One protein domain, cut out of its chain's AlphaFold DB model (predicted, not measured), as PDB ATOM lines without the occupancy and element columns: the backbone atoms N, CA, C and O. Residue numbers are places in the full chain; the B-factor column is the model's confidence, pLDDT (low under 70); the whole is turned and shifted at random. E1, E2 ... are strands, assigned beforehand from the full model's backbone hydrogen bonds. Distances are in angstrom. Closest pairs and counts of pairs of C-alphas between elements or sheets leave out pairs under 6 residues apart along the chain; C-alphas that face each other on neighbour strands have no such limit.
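What this domain is: This is residues 69 to 185 of the 195 residues of an uncharacterized protein of Schizopora paradoxa (UniProt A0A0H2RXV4). Look for two antiparallel sheets packed together, only partly face to face, E3 E2 E1 E4 on one side and E5 E6 E7 on the other, with bent E2 passing close to E5 and E7. The long strands E1, E2, E6 and E7 run mostly along the longest axis, the E1 to E2 turn and the E6 to E7 turn lie toward its opposite ends, and the unnamed stretch 124 to 147 loops out between E4 and E5. The 117 printed residues hold no named helix and seven named strands, E1 to E7 along the chain; the class is all strand, with 53 residues, under half, in named elements. The whole is compact, with a radius of gyration of the C-alphas of 15.1 A and spans of 49 by 38 by 28 A.

How they stand to each other: Start at E1, residues 75 to 84, which forms a hairpin with E2, residues 90 to 101; N 79 and O 95 are 3.1 A apart. E3, residues 106 to 109, forms a hairpin with E2, where N 98 and O 108 are 2.8 A apart, and E1 E2 E3 is a meander, each strand the antiparallel neighbour of the one before. E4, residues 120 to 123, pairs back with E1, N 80 and O 121 being 2.9 A apart, which completes a Greek key, a meander whose first strand neighbours the fourth. This sheet is strongly twisted, and E3 and E4 are its edge strands. Farther on, E5, residues 148 to 151, E6, residues 157 to 166, and E7, residues 176 to 184, form a second meander; look at N 158 and O 150, 2.8 A apart, and N 161 and O 181, 3.0 A apart. Between the sheets, the closest C-alphas of E2 and E7 are those of Cys 95 and Gly 181, 4.2 A apart, and those of E2 and E5 are Val 92 and Gly 150, 4.5 A. E3 is apart from E5, E6 and E7.

Where its parts are: Find C-alpha 75 at (111.445, 101.657, 125.832), where E1 begins its 26.8 A; it bends by 62 degrees at residue 78. E2 spans 28.3 A and bends by 70 degrees at residue 94. E3 and E4 span 10.5 A and 9.8 A, and E5 spans 8.4 A from C-alpha 148 at (120.182, 110.007, 107.974). E6 spans 28.3 A, and E7 spans 22.5 A to C-alpha 184 at (113.226, 117.476, 108.029).

The domain as a whole: The two C-alphas farthest apart are those of Asp 88 and Gly 171, 49.4 A. The printed part has no cut, and its long link is E4 to E5. Confidence is low at residues 167 to 176, under 70.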
ATOM      1  N   VAL A  69     111.410 107.086 125.853       83.31
ATOM      2  CA  VAL A  69     110.468 106.367 126.714       83.31
ATOM      3  C   VAL A  69     109.076 106.820 126.304       83.31
ATOM      4  O   VAL A  69     108.886 108.018 126.117       83.31
ATOM      5  N   GLY A  70     108.148 105.883 126.106       79.81
ATOM      6  CA  GLY A  70     106.753 106.168 125.758       79.81
ATOM      7  C   GLY A  70     105.910 106.607 126.962       79.81
ATOM      8  O   GLY A  70     106.403 106.665 128.087       79.81
ATOM      9  N   SER A  71     104.631 106.922 126.733       78.44
ATOM     10  CA  SER A  71     103.721 107.397 127.792       78.44
ATOM     11  C   SER A  71     103.484 106.371 128.900       78.44
ATOM     12  O   SER A  71     103.273 106.757 130.042       78.44
ATOM     13  N   GLU A  72     103.576 105.081 128.577       80.81
ATOM     14  CA  GLU A  72     103.383 103.971 129.516       80.81
ATOM     15  C   GLU A  72     104.715 103.476 130.109       80.81
ATOM     16  O   GLU A  72     104.784 102.412 130.722       80.81
ATOM     17  N   GLY A  73     105.811 104.213 129.897       80.25
ATOM     18  CA  GLY A  73     107.140 103.826 130.368       80.25
ATOM     19  C   GLY A  73     107.855 102.792 129.489       80.25
ATOM     20  O   GLY A  73     108.946 102.341 129.849       80.25
ATOM     21  N   GLN A  74     107.291 102.408 128.336       86.38
ATOM     22  CA  GLN A  74     107.955 101.479 127.419       86.38
ATOM     23  C   GLN A  74     109.225 102.089 126.813       86.38
ATOM     24  O   GLN A  74     109.312 103.295 126.580       86.38
ATOM     25  N   LYS A  75     110.206 101.241 126.499       88.06
ATOM     26  CA  LYS A  75     111.445 101.657 125.832       88.06
ATOM     27  C   LYS A  75     111.209 101.866 124.339       88.06
ATOM     28  O   LYS A  75     110.686 100.970 123.671       88.06
ATOM     29  N   LEU A  76     111.631 103.020 123.830       91.00
ATOM     30  CA  LEU A  76     111.527 103.386 122.421       91.00
ATOM     31  C   LEU A  76     112.912 103.530 121.798       91.00
ATOM     32  O   LEU A  76     113.772 104.230 122.330       91.00
ATOM     33  N   TYR A  77     113.088 102.925 120.630       93.19
ATOM     34  CA  TYR A  77     114.328 102.914 119.863       93.19
ATOM     35  C   TYR A  77     114.199 103.725 118.578       93.19
ATOM     36  O   TYR A  77     113.101 103.907 118.049       93.19
ATOM     37  N   PHE A  78     115.332 104.184 118.049       94.25
ATOM     38  CA  PHE A  78     115.365 104.732 116.700       94.25
ATOM     39  C   PHE A  78     115.209 103.609 115.680       94.25
ATOM     40  O   PHE A  78     115.890 102.586 115.750       94.25
ATOM     41  N   GLY A  79     114.367 103.829 114.680       95.12
ATOM     42  CA  GLY A  79     114.350 102.988 113.498       95.12
ATOM     43  C   GLY A  79     113.798 103.708 112.290       95.12
ATOM     44  O   GLY A  79     113.389 104.865 112.375       95.12
ATOM     45  N   SER A  80     113.799 103.015 111.165       96.44
ATOM     46  CA  SER A  80     113.263 103.514 109.907       96.44
ATOM     47  C   SER A  80     112.364 102.468 109.296       96.44
ATOM     48  O   SER A  80     112.758 101.310 109.207       96.44
ATOM     49  N   VAL A  81     111.168 102.866 108.886       96.38
ATOM     50  CA  VAL A  81     110.203 101.971 108.250       96.38
ATOM     51  C   VAL A  81     110.181 102.209 106.747       96.38
ATOM     52  O   VAL A  81     110.286 103.350 106.291       96.38
ATOM     53  N   HIS A  82     110.037 101.136 105.982       94.56
ATOM     54  CA  HIS A  82     109.833 101.193 104.542       94.56
ATOM     55  C   HIS A  82     108.344 101.381 104.252       94.56
ATOM     56  O   HIS A  82     107.510 100.631 104.757       94.56
ATOM     57  N   VAL A  83     108.009 102.393 103.458       94.00
ATOM     58  CA  VAL A  83     106.630 102.711 103.085       94.00
ATOM     59  C   VAL A  83     106.502 102.629 101.575       94.00
ATOM     60  O   VAL A  83     107.098 103.432 100.856       94.00
ATOM     61  N   ASP A  84     105.705 101.678 101.106       92.06
ATOM     62  CA  ASP A  84     105.320 101.585  99.703       92.06
ATOM     63  C   ASP A  84     104.065 102.441  99.483       92.06
ATOM     64  O   ASP A  84     103.008 102.172 100.054       92.06
ATOM     65  N   ILE A  85     104.189 103.509  98.692       88.38
ATOM     66  CA  ILE A  85     103.076 104.426  98.367       88.38
ATOM     67  C   ILE A  85     102.461 104.078  97.004       88.38
ATOM     68  O   ILE A  85     101.300 104.382  96.734       88.38
ATOM     69  N   GLY A  86     103.226 103.405  96.150       87.69
ATOM     70  CA  GLY A  86     102.811 102.945  94.834       87.69
ATOM     71  C   GLY A  86     103.839 101.970  94.257       87.69
ATOM     72  O   GLY A  86     104.806 101.642  94.944       87.69
ATOM     73  N   PRO A  87     103.663 101.523  93.002       87.25
ATOM     74  CA  PRO A  87     104.561 100.548  92.377       87.25
ATOM     75  C   PRO A  87     106.019 101.036  92.310       87.25
ATOM     76  O   PRO A  87     106.931 100.244  92.531       87.25
ATOM     77  N   ASP A  88     106.221 102.343  92.118       87.75
ATOM     78  CA  ASP A  88     107.549 102.945  91.915       87.75
ATOM     79  C   ASP A  88     107.938 103.968  92.993       87.75
ATOM     80  O   ASP A  88     109.022 104.549  92.951       87.75
ATOM     81  N   ILE A  89     107.060 104.212  93.971       83.31
ATOM     82  CA  ILE A  89     107.284 105.218  95.014       83.31
ATOM     83  C   ILE A  89     107.516 104.513  96.340       83.31
ATOM     84  O   ILE A  89     106.594 103.940  96.928       83.31
ATOM     85  N   ARG A  90     108.750 104.623  96.829       89.88
ATOM     86  CA  ARG A  90     109.154 104.159  98.155       89.88
ATOM     87  C   ARG A  90     109.564 105.350  98.999       89.88
ATOM     88  O   ARG A  90     110.275 106.229  98.525       89.88
ATOM     89  N   GLU A  91     109.139 105.361 100.251       95.00
ATOM     90  CA  GLU A  91     109.698 106.231 101.283       95.00
ATOM     91  C   GLU A  91     110.382 105.366 102.340       95.00
ATOM     92  O   GLU A  91     109.999 104.222 102.585       95.00
ATOM     93  N   VAL A  92     111.375 105.936 103.013       96.12
ATOM     94  CA  VAL A  92     111.951 105.355 104.225       96.12
ATOM     95  C   VAL A  92     111.830 106.400 105.320       96.12
ATOM     96  O   VAL A  92     112.443 107.465 105.233       96.12
ATOM     97  N   ARG A  93     111.010 106.130 106.337       96.06
ATOM     98  CA  ARG A  93     110.649 107.135 107.342       96.06
ATOM     99  C   ARG A  93     111.246 106.812 108.705       96.06
ATOM    100  O   ARG A  93     110.927 105.752 109.251       96.06
ATOM    101  N   PRO A  94     112.055 107.715 109.284       96.31
ATOM    102  CA  PRO A  94     112.476 107.602 110.672       96.31
ATOM    103  C   PRO A  94     111.257 107.549 111.603       96.31
ATOM    104  O   PRO A  94     110.307 108.315 111.450       96.31
ATOM    105  N   CYS A  95     111.278 106.644 112.571       95.56
ATOM    106  CA  CYS A  95     110.175 106.389 113.487       95.56
ATOM    107  C   CYS A  95     110.684 105.888 114.844       95.56
ATOM    108  O   CYS A  95     111.872 105.587 115.016       95.56
ATOM    109  N   ALA A  96     109.769 105.806 115.810       94.31
ATOM    110  CA  ALA A  96     109.999 105.082 117.047       94.31
ATOM    111  C   ALA A  96     109.654 103.611 116.852       94.31
ATOM    112  O   ALA A  96     108.578 103.273 116.346       94.31
ATOM    113  N   LEU A  97     110.565 102.754 117.305       93.88
ATOM    114  CA  LEU A  97     110.334 101.328 117.445       93.88
ATOM    115  C   LEU A  97     110.115 101.003 118.917       93.88
ATOM    116  O   LEU A  97     110.973 101.272 119.755       93.88
ATOM    117  N   GLU A  98     108.972 100.417 119.235       92.25
ATOM    118  CA  GLU A  98     108.676  99.891 120.559       92.25
ATOM    119  C   GLU A  98     109.075  98.417 120.594       92.25
ATOM    120  O   GLU A  98     108.671  97.622 119.745       92.25
ATOM    121  N   CYS A  99     109.896  98.046 121.574       88.31
ATOM    122  CA  CYS A  99     110.232  96.646 121.776       88.31
ATOM    123  C   CYS A  99     109.139  95.960 122.596       88.31
ATOM    124  O   CYS A  99     109.064  96.139 123.810       88.31
ATOM    125  N   LEU A 100     108.370  95.096 121.943       88.38
ATOM    126  CA  LEU A 100     107.340  94.283 122.586       88.38
ATOM    127  C   LEU A 100     107.948  93.075 123.309       88.38
ATOM    128  O   LEU A 100     107.458  92.660 124.355       88.38
ATOM    129  N   SER A 101     109.031  92.507 122.767       83.69
ATOM    130  CA  SER A 101     109.757  91.404 123.402       83.69
ATOM    131  C   SER A 101     111.200  91.323 122.902       83.69
ATOM    132  O   SER A 101     111.461  90.945 121.759       83.69
ATOM    133  N   MET A 102     112.152  91.639 123.787       76.25
ATOM    134  CA  MET A 102     113.587  91.619 123.472       76.25
ATOM    135  C   MET A 102     114.098  90.203 123.190       76.25
ATOM    136  O   MET A 102     114.970  90.024 122.348       76.25
ATOM    137  N   SER A 103     113.578  89.193 123.893       78.06
ATOM    138  CA  SER A 103     114.023  87.800 123.741       78.06
ATOM    139  C   SER A 103     113.639  87.208 122.387       78.06
ATOM    140  O   SER A 103     114.342  86.335 121.887       78.06
ATOM    141  N   SER A 104     112.548  87.694 121.794       79.06
ATOM    142  CA  SER A 104     112.075  87.275 120.474       79.06
ATOM    143  C   SER A 104     112.377  88.293 119.373       79.06
ATOM    144  O   SER A 104     111.950  88.083 118.243       79.06
ATOM    145  N   GLY A 105     113.053  89.405 119.689       79.75
ATOM    146  CA  GLY A 105     113.309  90.493 118.742       79.75
ATOM    147  C   GLY A 105     112.035  91.080 118.126       79.75
ATOM    148  O   GLY A 105     112.044  91.465 116.961       79.75
ATOM    149  N   LEU A 106     110.926  91.100 118.875       85.12
ATOM    150  CA  LEU A 106     109.639  91.586 118.382       85.12
ATOM    151  C   LEU A 106     109.516  93.089 118.633       85.12
ATOM    152  O   LEU A 106     109.518  93.527 119.787       85.12
ATOM    153  N   PHE A 107     109.346  93.850 117.554       88.50
ATOM    154  CA  PHE A 107     109.158  95.296 117.593       88.50
ATOM    155  C   PHE A 107     107.891  95.712 116.843       88.50
ATOM    156  O   PHE A 107     107.499  95.081 115.861       88.50
ATOM    157  N   SER A 108     107.288  96.805 117.297       92.69
ATOM    158  CA  SER A 108     106.262  97.576 116.592       92.69
ATOM    159  C   SER A 108     106.830  98.943 116.205       92.69
ATOM    160  O   SER A 108     107.726  99.459 116.870       92.69
ATOM    161  N   HIS A 109     106.312  99.553 115.136       92.00
ATOM    162  CA  HIS A 109     106.658 100.923 114.751       92.00
ATOM    163  C   HIS A 109     105.463 101.864 114.912       92.00
ATOM    164  O   HIS A 109     104.315 101.475 114.696       92.00
ATOM    165  N   ASN A 110     105.727 103.138 115.206       89.44
ATOM    166  CA  ASN A 110     104.685 104.166 115.311       89.44
ATOM    167  C   ASN A 110     104.407 104.924 113.995       89.44
ATOM    168  O   ASN A 110     103.677 105.914 113.996       89.44
ATOM    169  N   CYS A 111     104.986 104.501 112.867       88.50
ATOM    170  CA  CYS A 111     104.754 105.177 111.592       88.50
ATOM    171  C   CYS A 111     103.324 104.947 111.078       88.50
ATOM    172  O   CYS A 111     102.993 103.871 110.592       88.50
ATOM    173  N   ILE A 112     102.496 105.992 111.139       86.94
ATOM    174  CA  ILE A 112     101.072 105.961 110.756       86.94
ATOM    175  C   ILE A 112     100.868 105.657 109.264       86.94
ATOM    176  O   ILE A 112      99.849 105.096 108.876       86.94
ATOM    177  N   ARG A 113     101.829 106.039 108.418       86.06
ATOM    178  CA  ARG A 113     101.736 105.867 106.960       86.06
ATOM    179  C   ARG A 113     102.126 104.467 106.486       86.06
ATOM    180  O   ARG A 113     101.930 104.165 105.317       86.06
ATOM    181  N   ALA A 114     102.682 103.643 107.369       88.94
ATOM    182  CA  ALA A 114     103.126 102.299 107.046       88.94
ATOM    183  C   ALA A 114     102.119 101.261 107.577       88.94
ATOM    184  O   ALA A 114     101.593 101.432 108.683       88.94
ATOM    185  N   PRO A 115     101.864 100.158 106.850       91.00
ATOM    186  CA  PRO A 115     101.186  98.993 107.417       91.00
ATOM    187  C   PRO A 115     101.872  98.541 108.711       91.00
ATOM    188  O   PRO A 115     103.088  98.620 108.802       91.00
ATOM    189  N   ARG A 116     101.136  97.991 109.687       87.50
ATOM    190  CA  ARG A 116     101.701  97.567 110.993       87.50
ATOM    191  C   ARG A 116     102.876  96.581 110.909       87.50
ATOM    192  O   ARG A 116     103.624  96.445 111.871       87.50
ATOM    193  N   HIS A 117     102.979  95.852 109.801       88.12
ATOM    194  CA  HIS A 117     104.009  94.844 109.545       88.12
ATOM    195  C   HIS A 117     105.020  95.298 108.491       88.12
ATOM    196  O   HIS A 117     105.700  94.466 107.895       88.12
ATOM    197  N   ALA A 118     105.085  96.602 108.216       90.81
ATOM    198  CA  ALA A 118     106.036  97.125 107.261       90.81
ATOM    199  C   ALA A 118     107.475  96.810 107.713       90.81
ATOM    200  O   ALA A 118     107.783  96.904 108.909       90.81
ATOM    201  N   PRO A 119     108.369  96.436 106.781       92.81
ATOM    202  CA  PRO A 119     109.768  96.206 107.097       92.81
ATOM    203  C   PRO A 119     110.395  97.447 107.727       92.81
ATOM    204  O   PRO A 119     110.148  98.574 107.293       92.81
ATOM    205  N   PHE A 120     111.249  97.238 108.722       94.56
ATOM    206  CA  PHE A 120     111.962  98.317 109.386       94.56
ATOM    207  C   PHE A 120     113.424  97.954 109.638       94.56
ATOM    208  O   PHE A 120     113.803  96.784 109.702       94.56
ATOM    209  N   THR A 121     114.245  98.981 109.828       93.62
ATOM    210  CA  THR A 121     115.635  98.869 110.269       93.62
ATOM    211  C   THR A 121     115.803  99.561 111.613       93.62
ATOM    212  O   THR A 121     115.404 100.716 111.762       93.62
ATOM    213  N   LEU A 122     116.414  98.881 112.583       92.69
ATOM    214  CA  LEU A 122     116.794  99.471 113.869       92.69
ATOM    215  C   LEU A 122     118.072 100.308 113.702       92.69
ATOM    216  O   LEU A 122     119.015  99.868 113.043       92.69
ATOM    217  N   LEU A 123     118.125 101.476 114.342       92.94
ATOM    218  CA  LEU A 123     119.348 102.255 114.532       92.94
ATOM    219  C   LEU A 123     119.803 102.104 115.996       92.94
ATOM    220  O   LEU A 123     119.195 102.715 116.880       92.94
ATOM    221  N   PRO A 124     120.861 101.321 116.278       89.06
ATOM    222  CA  PRO A 124     121.436 101.239 117.618       89.06
ATOM    223  C   PRO A 124     121.945 102.610 118.073       89.06
ATOM    224  O   PRO A 124     122.699 103.260 117.345       89.06
ATOM    225  N   PHE A 125     121.554 103.049 119.270       85.56
ATOM    226  CA  PHE A 125     121.987 104.330 119.817       85.56
ATOM    227  C   PHE A 125     123.182 104.131 120.751       85.56
ATOM    228  O   PHE A 125     123.054 103.550 121.820       85.56
ATOM    229  N   ASN A 126     124.361 104.619 120.363       86.06
ATOM    230  CA  ASN A 126     125.562 104.501 121.187       86.06
ATOM    231  C   ASN A 126     125.973 105.866 121.762       86.06
ATOM    232  O   ASN A 126     126.532 106.665 121.003       86.06
ATOM    233  N   PRO A 127     125.806 106.128 123.074       82.75
ATOM    234  CA  PRO A 127     126.137 107.421 123.682       82.75
ATOM    235  C   PRO A 127     127.635 107.768 123.626       82.75
ATOM    236  O   PRO A 127     128.003 108.931 123.757       82.75
ATOM    237  N   ALA A 128     128.523 106.793 123.393       86.12
ATOM    238  CA  ALA A 128     129.952 107.056 123.216       86.12
ATOM    239  C   ALA A 128     130.285 107.675 121.846       86.12
ATOM    240  O   ALA A 128     131.358 108.250 121.669       86.12
ATOM    241  N   THR A 129     129.399 107.525 120.856       84.75
ATOM    242  CA  THR A 129     129.628 107.977 119.470       84.75
ATOM    243  C   THR A 129     128.494 108.826 118.902       84.75
ATOM    244  O   THR A 129     128.631 109.380 117.814       84.75
ATOM    245  N   MET A 130     127.364 108.900 119.600       89.31
ATOM    246  CA  MET A 130     126.156 109.613 119.207       89.31
ATOM    247  C   MET A 130     125.703 110.490 120.368       89.31
ATOM    248  O   MET A 130     125.802 110.107 121.528       89.31
ATOM    249  N   GLU A 131     125.158 111.653 120.044       88.38
ATOM    250  CA  GLU A 131     124.595 112.582 121.018       88.38
ATOM    251  C   GLU A 131     123.269 113.131 120.492       88.38
ATOM    252  O   GLU A 131     123.078 113.294 119.282       88.38
ATOM    253  N   LEU A 132     122.346 113.423 121.407       87.62
ATOM    254  CA  LEU A 132     121.139 114.173 121.092       87.62
ATOM    255  C   LEU A 132     121.470 115.661 121.171       87.62
ATOM    256  O   LEU A 132     121.829 116.169 122.232       87.62
ATOM    257  N   VAL A 133     121.351 116.357 120.044       87.19
ATOM    258  CA  VAL A 133     121.646 117.790 119.959       87.19
ATOM    259  C   VAL A 133     120.346 118.567 119.860       87.19
ATOM    260  O   VAL A 133     119.505 118.277 119.009       87.19
ATOM    261  N   GLY A 134     120.194 119.573 120.721       83.88
ATOM    262  CA  GLY A 134     119.061 120.488 120.669       83.88
ATOM    263  C   GLY A 134     118.989 121.190 119.313       83.88
ATOM    264  O   GLY A 134     119.965 121.778 118.846       83.88
ATOM    265  N   GLY A 135     117.818 121.137 118.690       78.56
ATOM    266  CA  GLY A 135     117.545 121.770 117.408       78.56
ATOM    267  C   GLY A 135     116.128 122.322 117.375       78.56
ATOM    268  O   GLY A 135     115.248 121.867 118.100       78.56
ATOM    269  N   ALA A 136     115.906 123.321 116.527       79.06
ATOM    270  CA  ALA A 136     114.588 123.905 116.320       79.06
ATOM    271  C   ALA A 136     114.397 124.276 114.848       79.06
ATOM    272  O   ALA A 136     115.350 124.628 114.146       79.06
ATOM    273  N   TYR A 137     113.148 124.218 114.384       81.19
ATOM    274  CA  TYR A 137     112.743 124.662 113.045       81.19
ATOM    275  C   TYR A 137     113.515 124.000 111.891       81.19
ATOM    276  O   TYR A 137     113.834 124.663 110.899       81.19
ATOM    277  N   GLY A 138     113.863 122.718 112.040       81.31
ATOM    278  CA  GLY A 138     114.599 121.952 111.028       81.31
ATOM    279  C   GLY A 138     116.042 122.416 110.803       81.31
ATOM    280  O   GLY A 138     116.637 122.080 109.778       81.31
ATOM    281  N   ARG A 139     116.612 123.214 111.720       83.62
ATOM    282  CA  ARG A 139     118.025 123.608 111.665       83.62
ATOM    283  C   ARG A 139     118.901 122.443 112.100       83.62
ATOM    284  O   ARG A 139     118.757 121.942 113.211       83.62
ATOM    285  N   MET A 140     119.818 122.054 111.221       83.00
ATOM    286  CA  MET A 140     120.823 121.048 111.535       83.00
ATOM    287  C   MET A 140     121.914 121.644 112.436       83.00
ATOM    288  O   MET A 140     122.246 122.826 112.291       83.00
ATOM    289  N   PRO A 141     122.465 120.856 113.370       77.56
ATOM    290  CA  PRO A 141     123.508 121.326 114.271       77.56
ATOM    291  C   PRO A 141     124.786 121.693 113.506       77.56
ATOM    292  O   PRO A 141     125.254 120.949 112.643       77.56
ATOM    293  N   PHE A 142     125.363 122.852 113.828       80.19
ATOM    294  CA  PHE A 142     126.613 123.308 113.220       80.19
ATOM    295  C   PHE A 142     127.771 122.387 113.625       80.19
ATOM    296  O   PHE A 142     127.858 121.976 114.781       80.19
ATOM    297  N   ASN A 143     128.662 122.064 112.682       86.50
ATOM    298  CA  ASN A 143     129.812 121.168 112.885       86.50
ATOM    299  C   ASN A 143     129.473 119.763 113.413       86.50
ATOM    300  O   ASN A 143     130.334 119.076 113.959       86.50
ATOM    301  N   ARG A 144     128.230 119.309 113.246       85.00
ATOM    302  CA  ARG A 144     127.808 117.954 113.604       85.00
ATOM    303  C   ARG A 144     127.156 117.298 112.394       85.00
ATOM    304  O   ARG A 144     126.531 117.959 111.569       85.00
ATOM    305  N   ARG A 145     127.303 115.978 112.285       89.69
ATOM    306  CA  ARG A 145     126.684 115.189 111.217       89.69
ATOM    307  C   ARG A 145     125.366 114.610 111.717       89.69
ATOM    308  O   ARG A 145     125.369 113.761 112.602       89.69
ATOM    309  N   ALA A 146     124.256 115.054 111.134       91.00
ATOM    310  CA  ALA A 146     122.950 114.468 111.411       91.00
ATOM    311  C   ALA A 146     122.872 113.025 110.884       91.00
ATOM    312  O   ALA A 146     123.443 112.698 109.839       91.00
ATOM    313  N   VAL A 147     122.163 112.160 111.610       93.44
ATOM    314  CA  VAL A 147     122.013 110.748 111.243       93.44
ATOM    315  C   VAL A 147     120.857 110.612 110.261       93.44
ATOM    316  O   VAL A 147     119.703 110.848 110.616       93.44
ATOM    317  N   ILE A 148     121.179 110.260 109.016       95.19
ATOM    318  CA  ILE A 148     120.182 110.007 107.974       95.19
ATOM    319  C   ILE A 148     119.400 108.755 108.358       95.19
ATOM    320  O   ILE A 148     120.002 107.718 108.624       95.19
ATOM    321  N   GLY A 149     118.075 108.865 108.367       94.25
ATOM    322  CA  GLY A 149     117.189 107.730 108.593       94.25
ATOM    323  C   GLY A 149     116.385 107.326 107.366       94.25
ATOM    324  O   GLY A 149     115.854 106.223 107.344       94.25
ATOM    325  N   GLY A 150     116.314 108.162 106.329       95.50
ATOM    326  CA  GLY A 150     115.683 107.773 105.075       95.50
ATOM    327  C   GLY A 150     115.374 108.945 104.159       95.50
ATOM    328  O   GLY A 150     116.131 109.916 104.108       95.50
ATOM    329  N   PHE A 151     114.277 108.835 103.417       95.31
ATOM    330  CA  PHE A 151     113.854 109.802 102.412       95.31
ATOM    331  C   PHE A 151     112.333 109.793 102.229       95.31
ATOM    332  O   PHE A 151     111.685 108.769 102.452       95.31
ATOM    333  N   ASP A 152     111.767 110.936 101.838       93.81
ATOM    334  CA  ASP A 152     110.358 111.031 101.443       93.81
ATOM    335  C   ASP A 152     110.149 110.734  99.949       93.81
ATOM    336  O   ASP A 152     111.100 110.492  99.207       93.81
ATOM    337  N   SER A 153     108.894 110.750  99.499       92.00
ATOM    338  CA  SER A 153     108.495 110.432  98.117       92.00
ATOM    339  C   SER A 153     109.045 111.403  97.077       92.00
ATOM    340  O   SER A 153     109.035 111.095  95.889       92.00
ATOM    341  N   HIS A 154     109.557 112.557  97.507       90.94
ATOM    342  CA  HIS A 154     110.240 113.518  96.649       90.94
ATOM    343  C   HIS A 154     111.766 113.331  96.656       90.94
ATOM    344  O   HIS A 154     112.483 114.123  96.049       90.94
ATOM    345  N   GLY A 155     112.278 112.313  97.353       91.12
ATOM    346  CA  GLY A 155     113.707 112.055  97.501       91.12
ATOM    347  C   GLY A 155     114.405 112.970  98.509       91.12
ATOM    348  O   GLY A 155     115.635 112.950  98.591       91.12
ATOM    349  N   ASN A 156     113.671 113.767  99.298       93.06
ATOM    350  CA  ASN A 156     114.295 114.612 100.314       93.06
ATOM    351  C   ASN A 156     114.800 113.756 101.472       93.06
ATOM    352  O   ASN A 156     114.069 112.919 101.998       93.06
ATOM    353  N   THR A 157     116.024 114.016 101.925       93.06
ATOM    354  CA  THR A 157     116.619 113.304 103.059       93.06
ATOM    355  C   THR A 157     115.879 113.591 104.367       93.06
ATOM    356  O   THR A 157     115.667 114.747 104.744       93.06
ATOM    357  N   LEU A 158     115.552 112.524 105.094       94.25
ATOM    358  CA  LEU A 158     114.983 112.553 106.437       94.25
ATOM    359  C   LEU A 158     116.033 112.105 107.455       94.25
ATOM    360  O   LEU A 158     116.800 111.167 107.215       94.25
ATOM    361  N   TYR A 159     116.045 112.755 108.613       94.81
ATOM    362  CA  TYR A 159     117.000 112.490 109.687       94.81
ATOM    363  C   TYR A 159     116.287 111.922 110.911       94.81
ATOM    364  O   TYR A 159     115.124 112.246 111.156       94.81
ATOM    365  N   HIS A 160     116.980 111.100 111.695       94.19
ATOM    366  CA  HIS A 160     116.481 110.700 113.007       94.19
ATOM    367  C   HIS A 160     116.523 111.885 113.970       94.19
ATOM    368  O   HIS A 160     117.512 112.619 114.032       94.19
ATOM    369  N   GLY A 161     115.471 112.036 114.764       92.19
ATOM    370  CA  GLY A 161     115.460 112.946 115.900       92.19
ATOM    371  C   GLY A 161     114.488 112.492 116.972       92.19
ATOM    372  O   GLY A 161     113.801 111.485 116.821       92.19
ATOM    373  N   ILE A 162     114.452 113.237 118.068       90.50
ATOM    374  CA  ILE A 162     113.583 112.970 119.208       90.50
ATOM    375  C   ILE A 162     112.809 114.235 119.550       90.50
ATOM    376  O   ILE A 162     113.371 115.332 119.562       90.50
ATOM    377  N   SER A 163     111.515 114.080 119.806       86.38
ATOM    378  CA  SER A 163     110.678 115.150 120.333       86.38
ATOM    379  C   SER A 163     110.375 114.874 121.797       86.38
ATOM    380  O   SER A 163     110.052 113.741 122.157       86.38
ATOM    381  N   PHE A 164     110.478 115.905 122.628       80.56
ATOM    382  CA  PHE A 164     110.129 115.829 124.038       80.56
ATOM    383  C   PHE A 164     108.761 116.469 124.249       80.56
ATOM    384  O   PHE A 164     108.554 117.625 123.881       80.56
ATOM    385  N   SER A 165     107.838 115.723 124.843       74.12
ATOM    386  CA  SER A 165     106.499 116.204 125.173       74.12
ATOM    387  C   SER A 165     106.218 115.986 126.651       74.12
ATOM    388  O   SER A 165     106.535 114.930 127.198       74.12
ATOM    389  N   ALA A 166     105.612 116.975 127.301       71.25
ATOM    390  CA  ALA A 166     105.073 116.791 128.638       71.25
ATOM    391  C   ALA A 166     103.767 115.997 128.524       71.25
ATOM    392  O   ALA A 166     102.798 116.475 127.933       71.25
ATOM    393  N   THR A 167     103.719 114.788 129.080       62.53
ATOM    394  CA  THR A 167     102.450 114.063 129.183       62.53
ATOM    395  C   THR A 167     101.717 114.520 130.435       62.53
ATOM    396  O   THR A 167     102.232 114.375 131.542       62.53
ATOM    397  N   GLY A 168     100.512 115.064 130.262       55.78
ATOM    398  CA  GLY A 168      99.621 115.459 131.354       55.78
ATOM    399  C   GLY A 168      98.954 114.256 132.020       55.78
ATOM    400  O   GLY A 168      97.728 114.162 132.032       55.78
ATOM    401  N   ILE A 169      99.743 113.309 132.535       56.56
ATOM    402  CA  ILE A 169      99.210 112.197 133.323       56.56
ATOM    403  C   ILE A 169      98.754 112.774 134.666       56.56
ATOM    404  O   ILE A 169      99.561 113.242 135.467       56.56
ATOM    405  N   SER A 170      97.440 112.772 134.890       47.72
ATOM    406  CA  SER A 170      96.833 113.248 136.133       47.72
ATOM    407  C   SER A 170      97.393 112.469 137.331       47.72
ATOM    408  O   SER A 170      97.254 111.250 137.394       47.72
ATOM    409  N   GLY A 171      98.032 113.169 138.276       59.12
ATOM    410  CA  GLY A 171      98.494 112.599 139.549       59.12
ATOM    411  C   GLY A 171      99.997 112.319 139.678       59.12
ATOM    412  O   GLY A 171     100.426 111.915 140.755       59.12
ATOM    413  N   ALA A 172     100.810 112.576 138.649       54.34
ATOM    414  CA  ALA A 172     102.272 112.495 138.722       54.34
ATOM    415  C   ALA A 172     102.921 113.803 138.228       54.34
ATOM    416  O   ALA A 172     102.333 114.487 137.388       54.34
ATOM    417  N   PRO A 173     104.117 114.190 138.719       55.44
ATOM    418  CA  PRO A 173     104.856 115.311 138.143       55.44
ATOM    419  C   PRO A 173     105.095 115.024 136.659       55.44
ATOM    420  O   PRO A 173     105.756 114.041 136.342       55.44
ATOM    421  N   ASN A 174     104.506 115.852 135.785       55.66
ATOM    422  CA  ASN A 174     104.468 115.721 134.321       55.66
ATOM    423  C   ASN A 174     105.724 115.034 133.753       55.66
ATOM    424  O   ASN A 174     106.747 115.709 133.577       55.66
ATOM    425  N   PRO A 175     105.691 113.718 133.464       61.25
ATOM    426  CA  PRO A 175     106.860 113.069 132.909       61.25
ATOM    427  C   PRO A 175     107.101 113.624 131.503       61.25
ATOM    428  O   PRO A 175     106.182 113.756 130.690       61.25
ATOM    429  N   ILE A 176     108.348 114.011 131.239       65.38
ATOM    430  CA  ILE A 176     108.788 114.386 129.898       65.38
ATOM    431  C   ILE A 176     109.044 113.085 129.141       65.38
ATOM    432  O   ILE A 176     109.918 112.303 129.507       65.38
ATOM    433  N   VAL A 177     108.275 112.866 128.082       76.38
ATOM    434  CA  VAL A 177     108.346 111.692 127.211       76.38
ATOM    435  C   VAL A 177     109.163 112.062 125.982       76.38
ATOM    436  O   VAL A 177     108.873 113.055 125.317       76.38
ATOM    437  N   GLY A 178     110.196 111.272 125.690       80.62
ATOM    438  CA  GLY A 178     111.022 111.414 124.493       80.62
ATOM    439  C   GLY A 178     110.583 110.419 123.426       80.62
ATOM    440  O   GLY A 178     110.743 109.215 123.616       80.62
ATOM    441  N   ILE A 179     110.049 110.906 122.305       85.19
ATOM    442  CA  ILE A 179     109.542 110.068 121.211       85.19
ATOM    443  C   ILE A 179     110.456 110.217 119.988       85.19
ATOM    444  O   ILE A 179     110.527 111.308 119.409       85.19
ATOM    445  N   PRO A 180     111.159 109.144 119.580       90.31
ATOM    446  CA  PRO A 180     111.891 109.111 118.323       90.31
ATOM    447  C   PRO A 180     110.990 109.347 117.104       90.31
ATOM    448  O   PRO A 180     109.839 108.912 117.054       90.31
ATOM    449  N   GLY A 181     111.529 110.001 116.083       90.06
ATOM    450  CA  GLY A 181     110.797 110.310 114.864       90.06
ATOM    451  C   GLY A 181     111.672 110.938 113.791       90.06
ATOM    452  O   GLY A 181     112.903 110.843 113.820       90.06
ATOM    453  N   GLU A 182     111.010 111.570 112.826       91.88
ATOM    454  CA  GLU A 182     111.659 112.226 111.698       91.88
ATOM    455  C   GLU A 182     111.937 113.707 111.961       91.88
ATOM    456  O   GLU A 182     111.130 114.431 112.543       91.88
ATOM    457  N   VAL A 183     113.075 114.174 111.455       88.75
ATOM    458  CA  VAL A 183     113.408 115.591 111.334       88.75
ATOM    459  C   VAL A 183     113.661 115.894 109.868       88.75
ATOM    460  O   VAL A 183     114.451 115.227 109.197       88.75
ATOM    461  N   ARG A 184     113.006 116.942 109.373       89.69
ATOM    462  CA  ARG A 184     113.226 117.476 108.029       89.69
ATOM    463  C   ARG A 184     114.236 118.610 108.110       89.69
ATOM    464  O   ARG A 184     114.026 119.578 108.846       89.69
ATOM    465  N   ALA A 185     115.331 118.491 107.360       83.69
ATOM    466  CA  ALA A 185     116.238 119.617 107.187       83.69
ATOM    467  C   ALA A 185     115.502 120.725 106.440       83.69
ATOM    468  O   ALA A 185     114.860 120.497 105.414       83.69
TER     469      ALA A 185